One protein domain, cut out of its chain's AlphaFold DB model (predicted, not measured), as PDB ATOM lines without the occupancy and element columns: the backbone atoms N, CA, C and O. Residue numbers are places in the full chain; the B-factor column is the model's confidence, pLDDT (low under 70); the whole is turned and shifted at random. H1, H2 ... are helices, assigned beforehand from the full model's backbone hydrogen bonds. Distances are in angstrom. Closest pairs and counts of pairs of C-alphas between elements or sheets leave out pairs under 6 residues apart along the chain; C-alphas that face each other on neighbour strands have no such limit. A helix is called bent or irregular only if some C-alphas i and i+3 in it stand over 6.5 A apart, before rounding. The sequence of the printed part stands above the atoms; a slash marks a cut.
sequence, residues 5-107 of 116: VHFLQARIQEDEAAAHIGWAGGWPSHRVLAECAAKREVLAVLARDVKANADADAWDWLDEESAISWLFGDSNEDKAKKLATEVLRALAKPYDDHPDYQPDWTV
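Overview. This is residues 5 to 107 of the 116 residues of an uncharacterized protein of Nocardia brasiliensis (UniProt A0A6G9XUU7). The longest helix, H2, is the middle of a row of three, with H1 and H4 side by side with it and running opposite ways to it; short H3 crosses at one end, packed on H4. Residues 52 to 57 stick out, and 96 to 107 fold back as a tail. The printed part has 103 residues, all-helix in class, in the order H1 H2 H3 H4; it is only just loose, close to compact, with a radius of gyration of the C-alphas of 15.6 A and spans of 43 by 31 by 19 A.

Along the chain. H2, residues 29 to 53, is 36.6 A long. H1, residues 5 to 20, is 22.5 A and begins at C-alpha (133.462, 192.181, 182.320). H3 is residues 64 to 72, 12.1 A. H4, residues 74 to 95, 31.0 A, ends at C-alpha (119.247, 202.807, 197.867); it is irregular, C-alphas 75 and 78 being 9.2 A apart, with a kink of 46 degrees near residue 81.

Arrangement. H2 touches H4, closest C-alphas Ala 38 and Ala 90, 5.0 A, at a shallow tilt of 18 degrees. H1 and H2 form a helical hairpin and touch, closest C-alphas Ala 19 and Ser 29, 4.7 A, at a shallow tilt of 24 degrees. H3 touches residues 80 to 84 of H4 alone, closest C-alphas Leu 71 and Ala 80, 5.1 A, about perpendicular at 81 degrees. H1 is apart from H3 and H4, and H2 from H3. In H1, H2 and H3 every O i to N i+4 pair is within hydrogen-bond range; in H4, 14 of 18.

Size, cuts and confidence. The C-alphas farthest apart, of Ile 21 and Ser 75, are 45.6 A apart. The printed part has no cut, and no link is long. Residues 49 to 78 and residue 107 have pLDDT under 70.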
ATOM      1  N   VAL A   5     133.209 192.468 180.899       81.12
ATOM      2  CA  VAL A   5     133.462 192.181 182.320       81.12
ATOM      3  C   VAL A   5     134.802 192.754 182.776       81.12
ATOM      4  O   VAL A   5     134.861 193.411 183.814       81.12
ATOM      5  N   HIS A   6     135.865 192.571 181.988       82.38
ATOM      6  CA  HIS A   6     137.171 193.152 182.297       82.38
ATOM      7  C   HIS A   6     137.108 194.688 182.334       82.38
ATOM      8  O   HIS A   6     137.707 195.320 183.205       82.38
ATOM      9  N   PHE A   7     136.388 195.314 181.398       87.19
ATOM     10  CA  PHE A   7     136.179 196.764 181.409       87.19
ATOM     11  C   PHE A   7     135.450 197.227 182.680       87.19
ATOM     12  O   PHE A   7     135.925 198.146 183.351       87.19
ATOM     13  N   LEU A   8     134.352 196.565 183.056       90.31
ATOM     14  CA  LEU A   8     133.584 196.904 184.257       90.31
ATOM     15  C   LEU A   8     134.403 196.726 185.538       90.31
ATOM     16  O   LEU A   8     134.360 197.593 186.404       90.31
ATOM     17  N   GLN A   9     135.195 195.657 185.649       89.44
ATOM     18  CA  GLN A   9     136.091 195.451 186.791       89.44
ATOM     19  C   GLN A   9     137.087 196.604 186.951       89.44
ATOM     20  O   GLN A   9     137.253 197.111 188.060       89.44
ATOM     21  N   ALA A  10     137.703 197.047 185.851       92.81
ATOM     22  CA  ALA A  10     138.627 198.177 185.873       92.81
ATOM     23  C   ALA A  10     137.925 199.480 186.291       92.81
ATOM     24  O   ALA A  10     138.422 200.193 187.158       92.81
ATOM     25  N   ARG A  11     136.737 199.767 185.741       95.00
ATOM     26  CA  ARG A  11     135.975 200.976 186.099       95.00
ATOM     27  C   ARG A  11     135.520 200.977 187.560       95.00
ATOM     28  O   ARG A  11     135.637 202.000 188.218       95.00
ATOM     29  N   ILE A  12     135.082 199.832 188.089       95.19
ATOM     30  CA  ILE A  12     134.719 199.698 189.509       95.19
ATOM     31  C   ILE A  12     135.923 200.000 190.409       95.19
ATOM     32  O   ILE A  12     135.781 200.700 191.405       95.19
ATOM     33  N   GLN A  13     137.113 199.490 190.074       95.12
ATOM     34  CA  GLN A  13     138.326 199.755 190.858       95.12
ATOM     35  C   GLN A  13     138.724 201.234 190.836       95.12
ATOM     36  O   GLN A  13     139.133 201.772 191.863       95.12
ATOM     37  N   GLU A  14     138.597 201.891 189.684       94.19
ATOM     38  CA  GLU A  14     138.866 203.325 189.557       94.19
ATOM     39  C   GLU A  14     137.882 204.163 190.385       94.19
ATOM     40  O   GLU A  14     138.322 205.037 191.133       94.19
ATOM     41  N   ASP A  15     136.583 203.855 190.320       94.50
ATOM     42  CA  ASP A  15     135.540 204.539 191.096       94.50
ATOM     43  C   ASP A  15     135.754 204.364 192.612       94.50
ATOM     44  O   ASP A  15     135.639 205.327 193.374       94.50
ATOM     45  N   GLU A  16     136.111 203.158 193.069       95.44
ATOM     46  CA  GLU A  16     136.434 202.890 194.477       95.44
ATOM     47  C   GLU A  16     137.659 203.682 194.940       95.44
ATOM     48  O   GLU A  16     137.623 204.328 195.991       95.44
ATOM     49  N   ALA A  17     138.741 203.657 194.156       94.06
ATOM     50  CA  ALA A  17     139.961 204.386 194.476       94.06
ATOM     51  C   ALA A  17     139.699 205.895 194.564       94.06
ATOM     52  O   ALA A  17     140.141 206.542 195.517       94.06
ATOM     53  N   ALA A  18     138.933 206.442 193.618       92.25
ATOM     54  CA  ALA A  18     138.547 207.846 193.599       92.25
ATOM     55  C   ALA A  18     137.665 208.203 194.812       92.25
ATOM     56  O   ALA A  18     137.939 209.177 195.521       92.25
ATOM     57  N   ALA A  19     136.672 207.370 195.140       93.19
ATOM     58  CA  ALA A  19     135.808 207.577 196.299       93.19
ATOM     59  C   ALA A  19     136.583 207.549 197.628       93.19
ATOM     60  O   ALA A  19     136.309 208.376 198.506       93.19
ATOM     61  N   HIS A  20     137.571 206.657 197.763       90.00
ATOM     62  CA  HIS A  20     138.426 206.555 198.951       90.00
ATOM     63  C   HIS A  20     139.295 207.795 199.189       90.00
ATOM     64  O   HIS A  20     139.550 208.135 200.343       90.00
ATOM     65  N   ILE A  21     139.706 208.499 198.129       91.94
ATOM     66  CA  ILE A  21     140.450 209.767 198.236       91.94
ATOM     67  C   ILE A  21     139.535 211.004 198.252       91.94
ATOM     68  O   ILE A  21     140.019 212.131 198.181       91.94
ATOM     69  N   GLY A  22     138.214 210.811 198.349       84.62
ATOM     70  CA  GLY A  22     137.226 211.893 198.415       84.62
ATOM     71  C   GLY A  22     136.846 212.503 197.063       84.62
ATOM     72  O   GLY A  22     136.142 213.511 197.027       84.62
ATOM     73  N   TRP A  23     137.274 211.909 195.948       78.00
ATOM     74  CA  TRP A  23     136.936 212.370 194.607       78.00
ATOM     75  C   TRP A  23     135.844 211.489 193.995       78.00
ATOM     76  O   TRP A  23     136.110 210.478 193.362       78.00
ATOM     77  N   ALA A  24     134.587 211.881 194.189       79.31
ATOM     78  CA  ALA A  24     133.420 211.108 193.753       79.31
ATOM     79  C   ALA A  24     132.543 211.863 192.729       79.31
ATOM     80  O   ALA A  24     131.338 211.647 192.648       79.31
ATOM     81  N   GLY A  25     133.123 212.797 191.960       75.94
ATOM     82  CA  GLY A  25     132.407 213.483 190.870       75.94
ATOM     83  C   GLY A  25     131.138 214.229 191.307       75.94
ATOM     84  O   GLY A  25     130.173 214.288 190.553       75.94
ATOM     85  N   GLY A  26     131.114 214.754 192.537       81.12
ATOM     86  CA  GLY A  26     129.950 215.438 193.117       81.12
ATOM     87  C   GLY A  26     128.973 214.531 193.876       81.12
ATOM     88  O   GLY A  26     128.027 215.037 194.474       81.12
ATOM     89  N   TRP A  27     129.207 213.218 193.905       85.81
ATOM     90  CA  TRP A  27     128.426 212.266 194.694       85.81
ATOM     91  C   TRP A  27     129.068 212.034 196.065       85.81
ATOM     92  O   TRP A  27     130.287 212.142 196.201       85.81
ATOM     93  N   PRO A  28     128.293 211.686 197.105       89.88
ATOM     94  CA  PRO A  28     128.871 211.278 198.379       89.88
ATOM     95  C   PRO A  28     129.717 210.004 198.219       89.88
ATOM     96  O   PRO A  28     129.231 209.006 197.685       89.88
ATOM     97  N   SER A  29     130.954 209.996 198.735       92.75
ATOM     98  CA  SER A  29     131.867 208.842 198.613       92.75
ATOM     99  C   SER A  29     131.256 207.532 199.114       92.75
ATOM    100  O   SER A  29     131.441 206.494 198.488       92.75
ATOM    101  N   HIS A  30     130.491 207.567 200.211       91.06
ATOM    102  CA  HIS A  30     129.841 206.366 200.745       91.06
ATOM    103  C   HIS A  30     128.847 205.755 199.747       91.06
ATOM    104  O   HIS A  30     128.785 204.534 199.622       91.06
ATOM    105  N   ARG A  31     128.122 206.590 198.990       91.25
ATOM    106  CA  ARG A  31     127.176 206.138 197.969       91.25
ATOM    107  C   ARG A  31     127.904 205.508 196.790       91.25
ATOM    108  O   ARG A  31     127.520 204.430 196.355       91.25
ATOM    109  N   VAL A  32     128.992 206.119 196.320       93.19
ATOM    110  CA  VAL A  32     129.817 205.540 195.242       93.19
ATOM    111  C   VAL A  32     130.392 204.184 195.652       93.19
ATOM    112  O   VAL A  32     130.356 203.240 194.864       93.19
ATOM    113  N   LEU A  33     130.859 204.045 196.895       94.88
ATOM    114  CA  LEU A  33     131.341 202.765 197.417       94.88
ATOM    115  C   LEU A  33     130.219 201.718 197.512       94.88
ATOM    116  O   LEU A  33     130.438 200.561 197.151       94.88
ATOM    117  N   ALA A  34     129.014 202.108 197.941       93.50
ATOM    118  CA  ALA A  34     127.854 201.216 197.975       93.50
ATOM    119  C   ALA A  34     127.461 200.735 196.565       93.50
ATOM    120  O   ALA A  34     127.241 199.541 196.357       93.50
ATOM    121  N   GLU A  35     127.464 201.634 195.580       93.94
ATOM    122  CA  GLU A  35     127.241 201.322 194.162       93.94
ATOM    123  C   GLU A  35     128.312 200.375 193.603       93.94
ATOM    124  O   GLU A  35     128.003 199.411 192.903       93.94
ATOM    125  N   CYS A  36     129.586 200.593 193.938       96.06
ATOM    126  CA  CYS A  36     130.670 199.691 193.544       96.06
ATOM    127  C   CYS A  36     130.493 198.293 194.149       96.06
ATOM    128  O   CYS A  36     130.626 197.291 193.439       96.06
ATOM    129  N   ALA A  37     130.110 198.211 195.425       94.81
ATOM    130  CA  ALA A  37     129.802 196.944 196.081       94.81
ATOM    131  C   ALA A  37     128.625 196.217 195.405       94.81
ATOM    132  O   ALA A  37     128.708 195.012 195.170       94.81
ATOM    133  N   ALA A  38     127.565 196.939 195.026       92.94
ATOM    134  CA  ALA A  38     126.442 196.388 194.268       92.94
ATOM    135  C   ALA A  38     126.872 195.847 192.896       92.94
ATOM    136  O   ALA A  38     126.550 194.709 192.552       92.94
ATOM    137  N   LYS A  39     127.667 196.609 192.133       93.94
ATOM    138  CA  LYS A  39     128.207 196.161 190.837       93.94
ATOM    139  C   LYS A  39     129.068 194.900 190.984       93.94
ATOM    140  O   LYS A  39     128.973 193.994 190.158       93.94
ATOM    141  N   ARG A  40     129.874 194.796 192.048       92.75
ATOM    142  CA  ARG A  40     130.647 193.574 192.345       92.75
ATOM    143  C   ARG A  40     129.759 192.381 192.662       92.75
ATOM    144  O   ARG A  40     130.048 191.286 192.186       92.75
ATOM    145  N   GLU A  41     128.685 192.583 193.417       90.62
ATOM    146  CA  GLU A  41     127.714 191.525 193.709       90.62
ATOM    147  C   GLU A  41     127.047 191.021 192.419       90.62
ATOM    148  O   GLU A  41     126.952 189.812 192.221       90.62
ATOM    149  N   VAL A  42     126.680 191.917 191.492       88.62
ATOM    150  CA  VAL A  42     126.162 191.540 190.162       88.62
ATOM    151  C   VAL A  42     127.169 190.666 189.412       88.62
ATOM    152  O   VAL A  42     126.818 189.576 188.961       88.62
ATOM    153  N   LEU A  43     128.436 191.087 189.329       87.19
ATOM    154  CA  LEU A  43     129.481 190.286 188.681       87.19
ATOM    155  C   LEU A  43     129.668 188.922 189.365       87.19
ATOM    156  O   LEU A  43     129.860 187.919 188.682       87.19
ATOM    157  N   ALA A  44     129.568 188.852 190.695       85.31
ATOM    158  CA  ALA A  44     129.670 187.602 191.446       85.31
ATOM    159  C   ALA A  44     128.462 186.670 191.232       85.31
ATOM    160  O   ALA A  44     128.629 185.451 191.182       85.31
ATOM    161  N   VAL A  45     127.247 187.209 191.100       84.00
ATOM    162  CA  VAL A  45     126.037 186.445 190.742       84.00
ATOM    163  C   VAL A  45     126.206 185.814 189.359       84.00
ATOM    164  O   VAL A  45     126.038 184.601 189.225       84.00
ATOM    165  N   LEU A  46     126.627 186.606 188.370       79.31
ATOM    166  CA  LEU A  46     126.880 186.134 187.006       79.31
ATOM    167  C   LEU A  46     127.997 185.077 186.978       79.31
ATOM    168  O   LEU A  46     127.818 184.012 186.394       79.31
ATOM    169  N   ALA A  47     129.098 185.306 187.704       75.94
ATOM    170  CA  ALA A  47     130.213 184.360 187.841       75.94
ATOM    171  C   ALA A  47     129.777 182.975 188.319       75.94
ATOM    172  O   ALA A  47     130.218 181.947 187.800       75.94
ATOM    173  N   ARG A  48     128.950 182.955 189.373       75.75
ATOM    174  CA  ARG A  48     128.484 181.719 190.006       75.75
ATOM    175  C   ARG A  48     127.646 180.897 189.043       75.75
ATOM    176  O   ARG A  48     127.768 179.677 189.045       75.75
ATOM    177  N   ASP A  49     126.811 181.554 188.252       68.88
ATOM    178  CA  ASP A  49     125.886 180.871 187.360       68.88
ATOM    179  C   ASP A  49     126.567 180.418 186.058       68.88
ATOM    180  O   ASP A  49     126.332 179.298 185.611       68.88
ATOM    181  N   VAL A  50     127.539 181.185 185.545       65.75
ATOM    182  CA  VAL A  50     128.485 180.733 184.504       65.75
ATOM    183  C   VAL A  50     129.188 179.442 184.938       65.75
ATOM    184  O   VAL A  50     129.133 178.434 184.238       65.75
ATOM    185  N   LYS A  51     129.774 179.432 186.145       61.69
ATOM    186  CA  LYS A  51     130.465 178.258 186.709       61.69
ATOM    187  C   LYS A  51     129.534 177.060 186.951       61.69
ATOM    188  O   LYS A  51     129.998 175.925 186.985       61.69
ATOM    189  N   ALA A  52     128.242 177.299 187.174       63.50
ATOM    190  CA  ALA A  52     127.261 176.251 187.439       63.50
ATOM    191  C   ALA A  52     126.684 175.612 186.164       63.50
ATOM    192  O   ALA A  52     126.128 174.517 186.260       63.50
ATOM    193  N   ASN A  53     126.780 176.276 185.004       58.84
ATOM    194  CA  ASN A  53     126.105 175.848 183.774       58.84
ATOM    195  C   ASN A  53     127.020 175.260 182.680       58.84
ATOM    196  O   ASN A  53     126.463 174.681 181.750       58.84
ATOM    197  N   ALA A  54     128.358 175.323 182.756       53.22
ATOM    198  CA  ALA A  54     129.205 174.611 181.789       53.22
ATOM    199  C   ALA A  54     130.640 174.335 182.263       53.22
ATOM    200  O   ALA A  54     131.271 175.151 182.937       53.22
ATOM    201  N   ASP A  55     131.141 173.179 181.829       56.09
ATOM    202  CA  ASP A  55     132.549 172.894 181.589       56.09
ATOM    203  C   ASP A  55     133.267 174.060 180.879       56.09
ATOM    204  O   ASP A  55     132.710 174.702 179.992       56.09
ATOM    205  N   ALA A  56     134.545 174.223 181.221       46.62
ATOM    206  CA  ALA A  56     135.542 175.122 180.643       46.62
ATOM    207  C   ALA A  56     135.497 176.604 181.058       46.62
ATOM    208  O   ALA A  56     134.531 177.344 180.881       46.62
ATOM    209  N   ASP A  57     136.657 177.024 181.572       48.62
ATOM    210  CA  ASP A  57     137.186 178.378 181.476       48.62
ATOM    211  C   ASP A  57     136.670 179.095 180.227       48.62
ATOM    212  O   ASP A  57     137.027 178.740 179.107       48.62
ATOM    213  N   ALA A  58     135.870 180.135 180.412       52.53
ATOM    214  CA  ALA A  58     136.306 181.478 180.072       52.53
ATOM    215  C   ALA A  58     135.130 182.438 180.169       52.53
ATOM    216  O   ALA A  58     134.074 182.245 179.586       52.53
ATOM    217  N   TRP A  59     135.377 183.573 180.798       54.75
ATOM    218  CA  TRP A  59     134.556 184.770 180.665       54.75
ATOM    219  C   TRP A  59     134.602 185.387 179.245       54.75
ATOM    220  O   TRP A  59     134.159 186.520 179.069       54.75
ATOM    221  N   ASP A  60     135.158 184.675 178.251       52.09
ATOM    222  CA  ASP A  60     135.281 185.102 176.848       52.09
ATOM    223  C   ASP A  60     133.972 184.958 176.057       52.09
ATOM    224  O   ASP A  60     133.819 185.635 175.046       52.09
ATOM    225  N   TRP A  61     133.021 184.120 176.494       53.97
ATOM    226  CA  TRP A  61     131.747 183.909 175.783       53.97
ATOM    227  C   TRP A  61     130.628 184.883 176.176       53.97
ATOM    228  O   TRP A  61     129.562 184.867 175.568       53.97
ATOM    229  N   LEU A  62     130.846 185.756 177.166       57.81
ATOM    230  CA  LEU A  62     129.918 186.849 177.488       57.81
ATOM    231  C   LEU A  62     130.101 188.004 176.492       57.81
ATOM    232  O   LEU A  62     130.474 189.118 176.871       57.81
ATOM    233  N   ASP A  63     129.860 187.741 175.210       61.34
ATOM    234  CA  ASP A  63     129.439 188.815 174.318       61.34
ATOM    235  C   ASP A  63     128.044 189.313 174.754       61.34
ATOM    236  O   ASP A  63     127.295 188.622 175.451       61.34
ATOM    237  N   GLU A  64     127.736 190.567 174.422       58.53
ATOM    238  CA  GLU A  64     126.541 191.267 174.907       58.53
ATOM    239  C   GLU A  64     125.237 190.560 174.498       58.53
ATOM    240  O   GLU A  64     124.285 190.508 175.277       58.53
ATOM    241  N   GLU A  65     125.210 189.947 173.317       58.91
ATOM    242  CA  GLU A  65     124.031 189.290 172.755       58.91
ATOM    243  C   GLU A  65     123.787 187.926 173.416       58.91
ATOM    244  O   GLU A  65     122.662 187.622 173.827       58.91
ATOM    245  N   SER A  66     124.852 187.154 173.636       61.03
ATOM    246  CA  SER A  66     124.839 185.899 174.393       61.03
ATOM    247  C   SER A  66     124.439 186.125 175.854       61.03
ATOM    248  O   SER A  66     123.644 185.359 176.403       61.03
ATOM    249  N   ALA A  67     124.920 187.206 176.479       61.50
ATOM    250  CA  ALA A  67     124.538 187.582 177.839       61.50
ATOM    251  C   ALA A  67     123.041 187.909 177.939       61.50
ATOM    252  O   ALA A  67     122.368 187.401 178.834       61.50
ATOM    253  N   ILE A  68     122.509 188.716 177.012       61.59
ATOM    254  CA  ILE A  68     121.091 189.114 176.977       61.59
ATOM    255  C   ILE A  68     120.191 187.913 176.672       61.59
ATOM    256  O   ILE A  68     119.204 187.696 177.374       61.59
ATOM    257  N   SER A  69     120.538 187.110 175.664       61.88
ATOM    258  CA  SER A  69     119.786 185.906 175.292       61.88
ATOM    259  C   SER A  69     119.718 184.905 176.444       61.88
ATOM    260  O   SER A  69     118.678 184.307 176.700       61.88
ATOM    261  N   TRP A  70     120.798 184.762 177.205       59.97
ATOM    262  CA  TRP A  70     120.840 183.852 178.341       59.97
ATOM    263  C   TRP A  70     120.145 184.407 179.599       59.97
ATOM    264  O   TRP A  70     119.526 183.643 180.341       59.97
ATOM    265  N   LEU A  71     120.174 185.729 179.826       60.31
ATOM    266  CA  LEU A  71     119.465 186.370 180.944       60.31
ATOM    267  C   LEU A  71     117.946 186.468 180.726       60.31
ATOM    268  O   LEU A  71     117.203 186.517 181.706       60.31
ATOM    269  N   PHE A  72     117.493 186.556 179.470       60.31
ATOM    270  CA  PHE A  72     116.106 186.898 179.118       60.31
ATOM    271  C   PHE A  72     115.437 185.946 178.107       60.31
ATOM    272  O   PHE A  72     114.303 186.201 177.710       60.31
ATOM    273  N   GLY A  73     116.102 184.870 177.673       57.19
ATOM    274  CA  GLY A  73     115.579 183.916 176.686       57.19
ATOM    275  C   GLY A  73     114.779 182.738 177.265       57.19
ATOM    276  O   GLY A  73     114.824 182.434 178.457       57.19
ATOM    277  N   ASP A  74     114.070 182.033 176.375       51.81
ATOM    278  CA  ASP A  74     113.034 181.036 176.707       51.81
ATOM    279  C   ASP A  74     113.542 179.701 177.291       51.81
ATOM    280  O   ASP A  74     112.772 178.954 177.896       51.81
ATOM    281  N   SER A  75     114.820 179.340 177.135       53.50
ATOM    282  CA  SER A  75     115.275 177.961 177.400       53.50
ATOM    283  C   SER A  75     115.546 177.630 178.878       53.50
ATOM    284  O   SER A  75     115.839 176.477 179.207       53.50
ATOM    285  N   ASN A  76     115.437 178.600 179.795       59.03
ATOM    286  CA  ASN A  76     115.579 178.368 181.239       59.03
ATOM    287  C   ASN A  76     114.889 179.451 182.091       59.03
ATOM    288  O   ASN A  76     115.483 179.997 183.023       59.03
ATOM    289  N   GLU A  77     113.630 179.764 181.766       65.44
ATOM    290  CA  GLU A  77     112.865 180.901 182.307       65.44
ATOM    291  C   GLU A  77     112.946 181.038 183.845       65.44
ATOM    292  O   GLU A  77     113.152 182.133 184.363       65.44
ATOM    293  N   ASP A  78     112.876 179.934 184.598       69.75
ATOM    294  CA  ASP A  78     112.965 179.955 186.068       69.75
ATOM    295  C   ASP A  78     114.365 180.310 186.600       69.75
ATOM    296  O   ASP A  78     114.492 181.003 187.618       69.75
ATOM    297  N   LYS A  79     115.432 179.850 185.933       70.62
ATOM    298  CA  LYS A  79     116.814 180.202 186.303       70.62
ATOM    299  C   LYS A  79     117.123 181.643 185.912       70.62
ATOM    300  O   LYS A  79     117.647 182.381 186.745       70.62
ATOM    301  N   ALA A  80     116.716 182.047 184.709       70.88
ATOM    302  CA  ALA A  80     116.821 183.412 184.205       70.88
ATOM    303  C   ALA A  80     116.097 184.408 185.129       70.88
ATOM    304  O   ALA A  80     116.710 185.356 185.622       70.88
ATOM    305  N   LYS A  81     114.837 184.133 185.504       72.94
ATOM    306  CA  LYS A  81     114.070 184.933 186.480       72.94
ATOM    307  C   LYS A  81     114.764 185.025 187.834       72.94
ATOM    308  O   LYS A  81     114.812 186.103 188.432       72.94
ATOM    309  N   LYS A  82     115.302 183.913 188.344       79.00
ATOM    310  CA  LYS A  82     116.015 183.901 189.627       79.00
ATOM    311  C   LYS A  82     117.285 184.751 189.568       79.00
ATOM    312  O   LYS A  82     117.520 185.534 190.487       79.00
ATOM    313  N   LEU A  83     118.076 184.612 188.509       78.75
ATOM    314  CA  LEU A  83     119.298 185.378 188.296       78.75
ATOM    315  C   LEU A  83     118.994 186.873 188.139       78.75
ATOM    316  O   LEU A  83     119.571 187.685 188.859       78.75
ATOM    317  N   ALA A  84     118.029 187.233 187.290       79.62
ATOM    318  CA  ALA A  84     117.564 188.608 187.123       79.62
ATOM    319  C   ALA A  84     117.079 189.201 188.456       79.62
ATOM    320  O   ALA A  84     117.413 190.333 188.792       79.62
ATOM    321  N   THR A  85     116.374 188.412 189.274       82.88
ATOM    322  CA  THR A  85     115.981 188.824 190.629       82.88
ATOM    323  C   THR A  85     117.204 189.077 191.520       82.88
ATOM    324  O   THR A  85     117.232 190.073 192.233       82.88
ATOM    325  N   GLU A  86     118.228 188.216 191.503       85.50
ATOM    326  CA  GLU A  86     119.471 188.436 192.267       85.50
ATOM    327  C   GLU A  86     120.212 189.708 191.807       85.50
ATOM    328  O   GLU A  86     120.662 190.484 192.652       85.50
ATOM    329  N   VAL A  87     120.262 189.971 190.497       87.12
ATOM    330  CA  VAL A  87     120.856 191.190 189.920       87.12
ATOM    331  C   VAL A  87     120.094 192.444 190.354       87.12
ATOM    332  O   VAL A  87     120.701 193.378 190.872       87.12
ATOM    333  N   LEU A  88     118.766 192.463 190.210       86.50
ATOM    334  CA  LEU A  88     117.935 193.609 190.604       86.50
ATOM    335  C   LEU A  88     118.068 193.927 192.099       86.50
ATOM    336  O   LEU A  88     118.129 195.090 192.488       86.50
ATOM    337  N   ARG A  89     118.181 192.900 192.944       88.38
ATOM    338  CA  ARG A  89     118.400 193.068 194.388       88.38
ATOM    339  C   ARG A  89     119.748 193.680 194.717       88.38
ATOM    340  O   ARG A  89     119.828 194.517 195.612       88.38
ATOM    341  N   ALA A  90     120.794 193.257 194.011       88.62
ATOM    342  CA  ALA A  90     122.113 193.852 194.155       88.62
ATOM    343  C   ALA A  90     122.077 195.339 193.781       88.62
ATOM    344  O   ALA A  90     122.576 196.155 194.550       88.62
ATOM    345  N   LEU A  91     121.415 195.696 192.674       89.44
ATOM    346  CA  LEU A  91     121.269 197.084 192.219       89.44
ATOM    347  C   LEU A  91     120.404 197.952 193.143       89.44
ATOM    348  O   LEU A  91     120.657 199.144 193.252       89.44
ATOM    349  N   ALA A  92     119.409 197.379 193.823       89.62
ATOM    350  CA  ALA A  92     118.569 198.121 194.764       89.62
ATOM    351  C   ALA A  92     119.271 198.409 196.103       89.62
ATOM    352  O   ALA A  92     118.906 199.347 196.804       89.62
ATOM    353  N   LYS A  93     120.272 197.606 196.485       89.19
ATOM    354  CA  LYS A  93     120.921 197.670 197.804       89.19
ATOM    355  C   LYS A  93     121.534 199.037 198.171       89.19
ATOM    356  O   LYS A  93     121.414 199.395 199.335       89.19
ATOM    357  N   PRO A  94     122.167 199.803 197.260       92.19
ATOM    358  CA  PRO A  94     122.712 201.129 197.580       92.19
ATOM    359  C   PRO A  94     121.662 202.199 197.905       92.19
ATOM    360  O   PRO A  94     122.042 203.305 198.269       92.19
ATOM    361  N   TYR A  95     120.377 201.890 197.718       90.69
ATOM    362  CA  TYR A  95     119.247 202.807 197.867       90.69
ATOM    363  C   TYR A  95     118.382 202.454 199.084       90.69
ATOM    364  O   TYR A  95     117.191 202.751 199.089       90.69
ATOM    365  N   ASP A  96     118.938 201.775 200.093       90.25
ATOM    366  CA  ASP A  96     118.191 201.326 201.276       90.25
ATOM    367  C   ASP A  96     117.681 202.471 202.171       90.25
ATOM    368  O   ASP A  96     116.818 202.260 203.024       90.25
ATOM    369  N   ASP A  97     118.167 203.687 201.931       86.81
ATOM    370  CA  ASP A  97     117.755 204.944 202.552       86.81
ATOM    371  C   ASP A  97     116.648 205.692 201.782       86.81
ATOM    372  O   ASP A  97     116.115 206.690 202.277       86.81
ATOM    373  N   HIS A  98     116.270 205.231 200.585       88.81
ATOM    374  CA  HIS A  98     115.241 205.870 199.765       88.81
ATOM    375  C   HIS A  98     113.826 205.561 200.301       88.81
ATOM    376  O   HIS A  98     113.542 204.408 200.622       88.81
ATOM    377  N   PRO A  99     112.880 206.526 200.344       90.88
ATOM    378  CA  PRO A  99     111.531 206.300 200.888       90.88
ATOM    379  C   PRO A  99     110.734 205.207 200.160       90.88
ATOM    380  O   PRO A  99     109.911 204.535 200.775       90.88
ATOM    381  N   ASP A 100     110.999 205.013 198.867       92.25
ATOM    382  CA  ASP A 100     110.347 203.975 198.058       92.25
ATOM    383  C   ASP A 100     111.040 202.605 198.141       92.25
ATOM    384  O   ASP A 100     110.550 201.634 197.560       92.25
ATOM    385  N   TYR A 101     112.186 202.504 198.825       90.19
ATOM    386  CA  TYR A 101     112.873 201.232 199.005       90.19
ATOM    387  C   TYR A 101     112.057 200.310 199.907       90.19
ATOM    388  O   TYR A 101     111.675 200.675 201.019       90.19
ATOM    389  N   GLN A 102     111.818 199.082 199.448       89.31
ATOM    390  CA  GLN A 102     111.123 198.085 200.254       89.31
ATOM    391  C   GLN A 102     112.136 197.080 200.828       89.31
ATOM    392  O   GLN A 102     112.851 196.419 200.069       89.31
ATOM    393  N   PRO A 103     112.216 196.919 202.166       84.12
ATOM    394  CA  PRO A 103     113.183 196.018 202.798       84.12
ATOM    395  C   PRO A 103     113.054 194.552 202.376       84.12
ATOM    396  O   PRO A 103     114.027 193.800 202.419       84.12
ATOM    397  N   ASP A 104     111.868 194.119 201.953       82.75
ATOM    398  CA  ASP A 104     111.622 192.762 201.466       82.75
ATOM    399  C   ASP A 104     112.338 192.457 200.139       82.75
ATOM    400  O   ASP A 104     112.559 191.283 199.821       82.75
ATOM    401  N   TRP A 105     112.797 193.478 199.406       83.38
ATOM    402  CA  TRP A 105     113.594 193.300 198.198       83.38
ATOM    403  C   TRP A 105     114.904 192.570 198.487       83.38
ATOM    404  O   TRP A 105     115.269 191.680 197.726       83.38
ATOM    405  N   THR A 106     115.583 192.826 199.606       71.25
ATOM    406  CA  THR A 106     116.824 192.109 199.966       71.25
ATOM    407  C   THR A 106     116.583 190.792 200.704       71.25
ATOM    408  O   THR A 106     117.486 189.954 200.804       71.25
ATOM    409  N   VAL A 107     115.356 190.542 201.165       64.56
ATOM    410  CA  VAL A 107     114.998 189.304 201.859       64.56
ATOM    411  C   VAL A 107     114.805 188.179 200.836       64.56
ATOM    412  O   VAL A 107     114.024 188.266 199.884       64.56
TER     413      VAL A 107